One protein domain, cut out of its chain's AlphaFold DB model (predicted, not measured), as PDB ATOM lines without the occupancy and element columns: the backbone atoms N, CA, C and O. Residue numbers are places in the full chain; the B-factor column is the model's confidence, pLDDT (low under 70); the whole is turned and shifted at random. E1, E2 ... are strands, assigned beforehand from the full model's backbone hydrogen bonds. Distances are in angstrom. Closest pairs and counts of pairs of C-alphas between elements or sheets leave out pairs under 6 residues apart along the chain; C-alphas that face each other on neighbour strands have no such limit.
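What this domain is: This is residues 17 to 75 of the 294 residues of an uncharacterized protein of Vitrella brassicaformis (strain CCMP3155) (UniProt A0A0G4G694). With little regular structure, this is one small twisted sheet of four short strands, folded back and forth, and a closing stretch, residues 63 to 75, that turns from E4 past the strand ends toward E1's side. The 59 printed residues hold no named helix; E1 to E4 form an antiparallel meander, each strand neighbour to the one before, all strand in class. It is compact, with a radius of gyration of the C-alphas of 11.6 A, spanning 35 by 28 by 17 A.

How they stand to each other: Start at E1, residues 22 to 26, an edge strand in a hairpin with E2, residues 35 to 39; N 24 and O 37 are 2.9 A apart. E2 and E3, residues 47 to 51, form the next hairpin, N 36 and O 50 at 2.8 A. E3 and E4, residues 58 to 62, form the last, N 49 and O 60 at 2.8 A. E1 and E4 are apart.

Where its parts are: Find C-alpha 22 at (98.082, 117.721, 90.701), where E1 begins its 12.4 A. E2 runs 13.1 A, E3 13.5 A, and E4 11.0 A to C-alpha 62 at (106.250, 122.218, 101.863).

The domain as a whole: The C-alphas of Met 18 and Gly 31, the farthest apart, are 36.5 A apart. The printed part has no cut; the three links are short. Look for pLDDT under 70 at residues 64 to 68 and 74.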
ATOM      1  N   SER A  17      91.283 124.235  96.741       79.00
ATOM      2  CA  SER A  17      91.884 125.007  95.659       79.00
ATOM      3  C   SER A  17      90.860 125.284  94.573       79.00
ATOM      4  O   SER A  17      90.160 124.375  94.129       79.00
ATOM      5  N   MET A  18      90.774 126.545  94.146       77.69
ATOM      6  CA  MET A  18      89.866 126.972  93.078       77.69
ATOM      7  C   MET A  18      90.346 126.549  91.687       77.69
ATOM      8  O   MET A  18      89.537 126.398  90.775       77.69
ATOM      9  N   CYS A  19      91.654 126.384  91.499       74.38
ATOM     10  CA  CYS A  19      92.232 125.965  90.233       74.38
ATOM     11  C   CYS A  19      93.652 125.433  90.426       74.38
ATOM     12  O   CYS A  19      94.334 125.750  91.407       74.38
ATOM     13  N   CYS A  20      94.103 124.674  89.424       75.94
ATOM     14  CA  CYS A  20      95.436 124.083  89.380       75.94
ATOM     15  C   CYS A  20      95.658 123.065  90.511       75.94
ATOM     16  O   CYS A  20      94.805 122.841  91.370       75.94
ATOM     17  N   GLY A  21      96.813 122.416  90.488       80.56
ATOM     18  CA  GLY A  21      97.120 121.303  91.369       80.56
ATOM     19  C   GLY A  21      97.311 120.012  90.594       80.56
ATOM     20  O   GLY A  21      97.120 119.930  89.380       80.56
ATOM     21  N   GLY A  22      97.754 118.993  91.310       87.38
ATOM     22  CA  GLY A  22      98.082 117.721  90.701       87.38
ATOM     23  C   GLY A  22      98.279 116.649  91.742       87.38
ATOM     24  O   GLY A  22      98.562 116.933  92.903       87.38
ATOM     25  N   ILE A  23      98.121 115.411  91.303       90.69
ATOM     26  CA  ILE A  23      98.362 114.238  92.126       90.69
ATOM     27  C   ILE A  23      99.366 113.369  91.384       90.69
ATOM     28  O   ILE A  23      99.212 113.115  90.190       90.69
ATOM     29  N   GLN A  24     100.386 112.911  92.096       91.19
ATOM     30  CA  GLN A  24     101.360 111.956  91.593       91.19
ATOM     31  C   GLN A  24     101.524 110.834  92.617       91.19
ATOM     32  O   GLN A  24     101.835 111.091  93.777       91.19
ATOM     33  N   ILE A  25     101.362 109.584  92.185       90.12
ATOM     34  CA  ILE A  25     101.810 108.437  92.980       90.12
ATOM     35  C   ILE A  25     103.335 108.371  92.870       90.12
ATOM     36  O   ILE A  25     103.889 108.350  91.770       90.12
ATOM     37  N   VAL A  26     104.003 108.365  94.015       85.50
ATOM     38  CA  VAL A  26     105.456 108.304  94.135       85.50
ATOM     39  C   VAL A  26     105.861 106.867  94.431       85.50
ATOM     40  O   VAL A  26     105.483 106.283  95.452       85.50
ATOM     41  N   ASP A  27     106.664 106.301  93.532       82.38
ATOM     42  CA  ASP A  27     107.367 105.054  93.793       82.38
ATOM     43  C   ASP A  27     108.596 105.344  94.664       82.38
ATOM     44  O   ASP A  27     109.580 105.933  94.222       82.38
ATOM     45  N   ASN A  28     108.543 104.933  95.930       77.94
ATOM     46  CA  ASN A  28     109.646 105.120  96.873       77.94
ATOM     47  C   ASN A  28     110.779 104.091  96.696       77.94
ATOM     48  O   ASN A  28     111.742 104.089  97.471       77.94
ATOM     49  N   GLY A  29     110.688 103.228  95.683       72.94
ATOM     50  CA  GLY A  29     111.632 102.165  95.389       72.94
ATOM     51  C   GLY A  29     111.292 100.849  96.090       72.94
ATOM     52  O   GLY A  29     110.427 100.756  96.963       72.94
ATOM     53  N   LYS A  30     112.015  99.793  95.701       76.25
ATOM     54  CA  LYS A  30     111.737  98.407  96.103       76.25
ATOM     55  C   LYS A  30     111.611  98.247  97.626       76.25
ATOM     56  O   LYS A  30     112.542  98.550  98.371       76.25
ATOM     57  N   GLY A  31     110.473  97.706  98.065       74.75
ATOM     58  CA  GLY A  31     110.198  97.385  99.469       74.75
ATOM     59  C   GLY A  31     109.779  98.573 100.339       74.75
ATOM     60  O   GLY A  31     109.656  98.406 101.550       74.75
ATOM     61  N   ARG A  32     109.564  99.761  99.758       78.06
ATOM     62  CA  ARG A  32     109.038 100.930 100.474       78.06
ATOM     63  C   ARG A  32     107.580 101.190 100.081       78.06
ATOM     64  O   ARG A  32     107.251 101.047  98.905       78.06
ATOM     65  N   PRO A  33     106.705 101.557 101.036       83.88
ATOM     66  CA  PRO A  33     105.313 101.863 100.730       83.88
ATOM     67  C   PRO A  33     105.228 103.076  99.801       83.88
ATOM     68  O   PRO A  33     106.017 104.015  99.928       83.88
ATOM     69  N   GLN A  34     104.277 103.049  98.868       87.56
ATOM     70  CA  GLN A  34     104.012 104.178  97.980       87.56
ATOM     71  C   GLN A  34     103.479 105.373  98.772       87.56
ATOM     72  O   GLN A  34     102.783 105.229  99.783       87.56
ATOM     73  N   THR A  35     103.794 106.561  98.280       91.31
ATOM     74  CA  THR A  35     103.235 107.820  98.769       91.31
ATOM     75  C   THR A  35     102.501 108.527  97.637       91.31
ATOM     76  O   THR A  35     102.665 108.201  96.462       91.31
ATOM     77  N   VAL A  36     101.647 109.481  97.987       91.75
ATOM     78  CA  VAL A  36     100.931 110.335  97.045       91.75
ATOM     79  C   VAL A  36     101.385 111.767  97.276       91.75
ATOM     80  O   VAL A  36     101.211 112.307  98.366       91.75
ATOM     81  N   LEU A  37     101.968 112.381  96.252       90.31
ATOM     82  CA  LEU A  37     102.284 113.801  96.221       90.31
ATOM     83  C   LEU A  37     101.059 114.570  95.725       90.31
ATOM     84  O   LEU A  37     100.565 114.310  94.629       90.31
ATOM     85  N   ILE A  38     100.591 115.520  96.524       90.50
ATOM     86  CA  ILE A  38      99.444 116.376  96.243       90.50
ATOM     87  C   ILE A  38      99.953 117.806  96.118       90.50
ATOM     88  O   ILE A  38     100.438 118.387  97.083       90.50
ATOM     89  N   GLY A  39      99.841 118.380  94.928       88.75
ATOM     90  CA  GLY A  39     100.006 119.808  94.711       88.75
ATOM     91  C   GLY A  39      98.684 120.528  94.856       88.75
ATOM     92  O   GLY A  39      97.741 120.214  94.129       88.75
ATOM     93  N   TRP A  40      98.631 121.523  95.736       85.12
ATOM     94  CA  TRP A  40      97.397 122.248  96.040       85.12
ATOM     95  C   TRP A  40      97.109 123.417  95.101       85.12
ATOM     96  O   TRP A  40      96.110 124.106  95.278       85.12
ATOM     97  N   GLY A  41      97.947 123.660  94.091       79.31
ATOM     98  CA  GLY A  41      97.737 124.767  93.163       79.31
ATOM     99  C   GLY A  41      97.759 126.108  93.896       79.31
ATOM    100  O   GLY A  41      98.772 126.477  94.481       79.31
ATOM    101  N   ASN A  42      96.640 126.836  93.857       74.06
ATOM    102  CA  ASN A  42      96.511 128.160  94.476       74.06
ATOM    103  C   ASN A  42      95.901 128.147  95.898       74.06
ATOM    104  O   ASN A  42      95.690 129.208  96.472       74.06
ATOM    105  N   GLY A  43      95.543 126.979  96.443       73.56
ATOM    106  CA  GLY A  43      94.714 126.869  97.655       73.56
ATOM    107  C   GLY A  43      95.384 126.249  98.881       73.56
ATOM    108  O   GLY A  43      94.683 125.804  99.789       73.56
ATOM    109  N   GLY A  44      96.711 126.135  98.901       77.12
ATOM    110  CA  GLY A  44      97.407 125.434  99.977       77.12
ATOM    111  C   GLY A  44      98.932 125.422  99.829       77.12
ATOM    112  O   GLY A  44      99.476 126.240  99.084       77.12
ATOM    113  N   PRO A  45      99.621 124.498 100.526       77.25
ATOM    114  CA  PRO A  45     101.066 124.331 100.437       77.25
ATOM    115  C   PRO A  45     101.499 124.000  99.004       77.25
ATOM    116  O   PRO A  45     100.730 123.464  98.203       77.25
ATOM    117  N   PHE A  46     102.769 124.267  98.692       77.69
ATOM    118  CA  PHE A  46     103.383 123.910  97.412       77.69
ATOM    119  C   PHE A  46     103.171 122.423  97.093       77.69
ATOM    120  O   PHE A  46     102.743 122.087  95.987       77.69
ATOM    121  N   PHE A  47     103.407 121.539  98.070       84.75
ATOM    122  CA  PHE A  47     102.924 120.160  98.037       84.75
ATOM    123  C   PHE A  47     102.731 119.579  99.441       84.75
ATOM    124  O   PHE A  47     103.422 119.956 100.385       84.75
ATOM    125  N   THR A  48     101.877 118.562  99.527       87.00
ATOM    126  CA  THR A  48     101.795 117.622 100.651       87.00
ATOM    127  C   THR A  48     102.074 116.221 100.121       87.00
ATOM    128  O   THR A  48     101.466 115.791  99.145       87.00
ATOM    129  N   GLU A  49     102.988 115.488 100.743       88.06
ATOM    130  CA  GLU A  49     103.141 114.058 100.500       88.06
ATOM    131  C   GLU A  49     102.433 113.277 101.600       88.06
ATOM    132  O   GLU A  49     102.665 113.516 102.786       88.06
ATOM    133  N   VAL A  50     101.603 112.316 101.209       90.75
ATOM    134  CA  VAL A  50     100.857 111.454 102.128       90.75
ATOM    135  C   VAL A  50     101.134 109.982 101.861       90.75
ATOM    136  O   VAL A  50     101.506 109.598 100.754       90.75
ATOM    137  N   THR A  51     100.950 109.128 102.860       89.94
ATOM    138  CA  THR A  51     101.005 107.674 102.662       89.94
ATOM    139  C   THR A  51      99.840 107.182 101.799       89.94
ATOM    140  O   THR A  51      98.713 107.662 101.913       89.94
ATOM    141  N   HIS A  52     100.101 106.198 100.932       92.25
ATOM    142  CA  HIS A  52      99.069 105.540 100.127       92.25
ATOM    143  C   HIS A  52      98.511 104.303 100.860       92.25
ATOM    144  O   HIS A  52      98.715 103.165 100.446       92.25
ATOM    145  N   GLU A  53      97.859 104.538 102.000       90.31
ATOM    146  CA  GLU A  53      97.218 103.517 102.846       90.31
ATOM    147  C   GLU A  53      95.759 103.903 103.162       90.31
ATOM    148  O   GLU A  53      95.349 105.030 102.880       90.31
ATOM    149  N   ASP A  54      94.972 102.997 103.760       87.69
ATOM    150  CA  ASP A  54      93.546 103.230 104.082       87.69
ATOM    151  C   ASP A  54      93.318 104.439 105.003       87.69
ATOM    152  O   ASP A  54      92.258 105.068 104.984       87.69
ATOM    153  N   ARG A  55      94.322 104.766 105.826       89.25
ATOM    154  CA  ARG A  55      94.355 105.946 106.699       89.25
ATOM    155  C   ARG A  55      95.570 106.804 106.347       89.25
ATOM    156  O   ARG A  55      96.593 106.692 107.022       89.25
ATOM    157  N   PRO A  56      95.478 107.645 105.305       90.44
ATOM    158  CA  PRO A  56      96.610 108.441 104.861       90.44
ATOM    159  C   PRO A  56      97.079 109.386 105.963       90.44
ATOM    160  O   PRO A  56      96.275 110.056 106.615       90.44
ATOM    161  N   ARG A  57      98.393 109.482 106.128       90.19
ATOM    162  CA  ARG A  57      99.054 110.446 107.013       90.19
ATOM    163  C   ARG A  57     100.023 111.297 106.217       90.19
ATOM    164  O   ARG A  57     100.625 110.821 105.255       90.19
ATOM    165  N   ILE A  58     100.180 112.545 106.641       86.00
ATOM    166  CA  ILE A  58     101.145 113.469 106.051       86.00
ATOM    167  C   ILE A  58     102.552 112.981 106.400       86.00
ATOM    168  O   ILE A  58     102.886 112.793 107.567       86.00
ATOM    169  N   VAL A  59     103.350 112.731 105.365       82.31
ATOM    170  CA  VAL A  59     104.772 112.377 105.461       82.31
ATOM    171  C   VAL A  59     105.612 113.646 105.508       82.31
ATOM    172  O   VAL A  59     106.529 113.755 106.317       82.31
ATOM    173  N   ARG A  60     105.302 114.599 104.627       78.38
ATOM    174  CA  ARG A  60     105.950 115.910 104.561       78.38
ATOM    175  C   ARG A  60     105.040 116.914 103.873       78.38
ATOM    176  O   ARG A  60     104.243 116.551 103.011       78.38
ATOM    177  N   GLU A  61     105.228 118.172 104.217       81.19
ATOM    178  CA  GLU A  61     104.530 119.307 103.634       81.19
ATOM    179  C   GLU A  61     105.544 120.413 103.359       81.19
ATOM    180  O   GLU A  61     106.490 120.592 104.125       81.19
ATOM    181  N   PHE A  62     105.392 121.100 102.231       74.62
ATOM    182  CA  PHE A  62     106.250 122.218 101.863       74.62
ATOM    183  C   PHE A  62     105.382 123.413 101.477       74.62
ATOM    184  O   PHE A  62     104.526 123.285 100.606       74.62
ATOM    185  N   GLU A  63     105.604 124.569 102.098       71.50
ATOM    186  CA  GLU A  63     104.830 125.799 101.864       71.50
ATOM    187  C   GLU A  63     105.640 126.819 101.031       71.50
ATOM    188  O   GLU A  63     106.585 126.456 100.342       71.50
ATOM    189  N   GLY A  64     105.299 128.112 101.054       59.97
ATOM    190  CA  GLY A  64     106.177 129.205 100.578       59.97
ATOM    191  C   GLY A  64     106.370 129.341  99.058       59.97
ATOM    192  O   GLY A  64     106.902 130.347  98.577       59.97
ATOM    193  N   LEU A  65     105.900 128.376  98.264       63.69
ATOM    194  CA  LEU A  65     105.915 128.429  96.805       63.69
ATOM    195  C   LEU A  65     104.518 128.182  96.231       63.69
ATOM    196  O   LEU A  65     103.934 127.121  96.409       63.69
ATOM    197  N   ALA A  66     104.015 129.138  95.454       62.25
ATOM    198  CA  ALA A  66     102.864 128.902  94.590       62.25
ATOM    199  C   ALA A  66     103.338 128.194  93.317       62.25
ATOM    200  O   ALA A  66     104.192 128.723  92.592       62.25
ATOM    201  N   ALA A  67     102.791 127.016  93.029       60.91
ATOM    202  CA  ALA A  67     103.071 126.322  91.782       60.91
ATOM    203  C   ALA A  67     101.842 125.659  91.191       60.91
ATOM    204  O   ALA A  67     100.952 125.184  91.887       60.91
ATOM    205  N   HIS A  68     101.833 125.618  89.862       65.00
ATOM    206  CA  HIS A  68     100.736 125.055  89.095       65.00
ATOM    207  C   HIS A  68     100.622 123.535  89.288       65.00
ATOM    208  O   HIS A  68      99.520 123.022  89.466       65.00
ATOM    209  N   GLN A  69     101.750 122.817  89.254       70.62
ATOM    210  CA  GLN A  69     101.798 121.363  89.411       70.62
ATOM    211  C   GLN A  69     103.191 120.929  89.903       70.62
ATOM    212  O   GLN A  69     104.153 121.015  89.134       70.62
ATOM    213  N   PRO A  70     103.348 120.497  91.166       71.44
ATOM    214  CA  PRO A  70     104.585 119.888  91.625       71.44
ATOM    215  C   PRO A  70     104.711 118.484  91.030       71.44
ATOM    216  O   PRO A  70     103.743 117.725  90.974       71.44
ATOM    217  N   LEU A  71     105.920 118.144  90.595       74.25
ATOM    218  CA  LEU A  71     106.280 116.806  90.146       74.25
ATOM    219  C   LEU A  71     107.540 116.386  90.888       74.25
ATOM    220  O   LEU A  71     108.542 117.107  90.895       74.25
ATOM    221  N   LEU A  72     107.492 115.214  91.509       75.31
ATOM    222  CA  LEU A  72     108.657 114.589  92.100       75.31
ATOM    223  C   LEU A  72     109.296 113.681  91.053       75.31
ATOM    224  O   LEU A  72     108.750 112.641  90.685       75.31
ATOM    225  N   HIS A  73     110.467 114.080  90.574       73.19
ATOM    226  CA  HIS A  73     111.270 113.260  89.678       73.19
ATOM    227  C   HIS A  73     112.351 112.529  90.465       73.19
ATOM    228  O   HIS A  73     112.970 113.098  91.368       73.19
ATOM    229  N   HIS A  74     112.618 111.280  90.081       68.06
ATOM    230  CA  HIS A  74     113.851 110.623  90.487       68.06
ATOM    231  C   HIS A  74     115.017 111.417  89.912       68.06
ATOM    232  O   HIS A  74     115.170 111.547  88.699       68.06
ATOM    233  N   TRP A  75     115.807 111.978  90.810       71.12
ATOM    234  CA  TRP A  75     116.999 112.729  90.484       71.12
ATOM    235  C   TRP A  75     118.164 112.108  91.235       71.12
ATOM    236  O   TRP A  75     118.021 111.718  92.395       71.12
TER     237      TRP A  75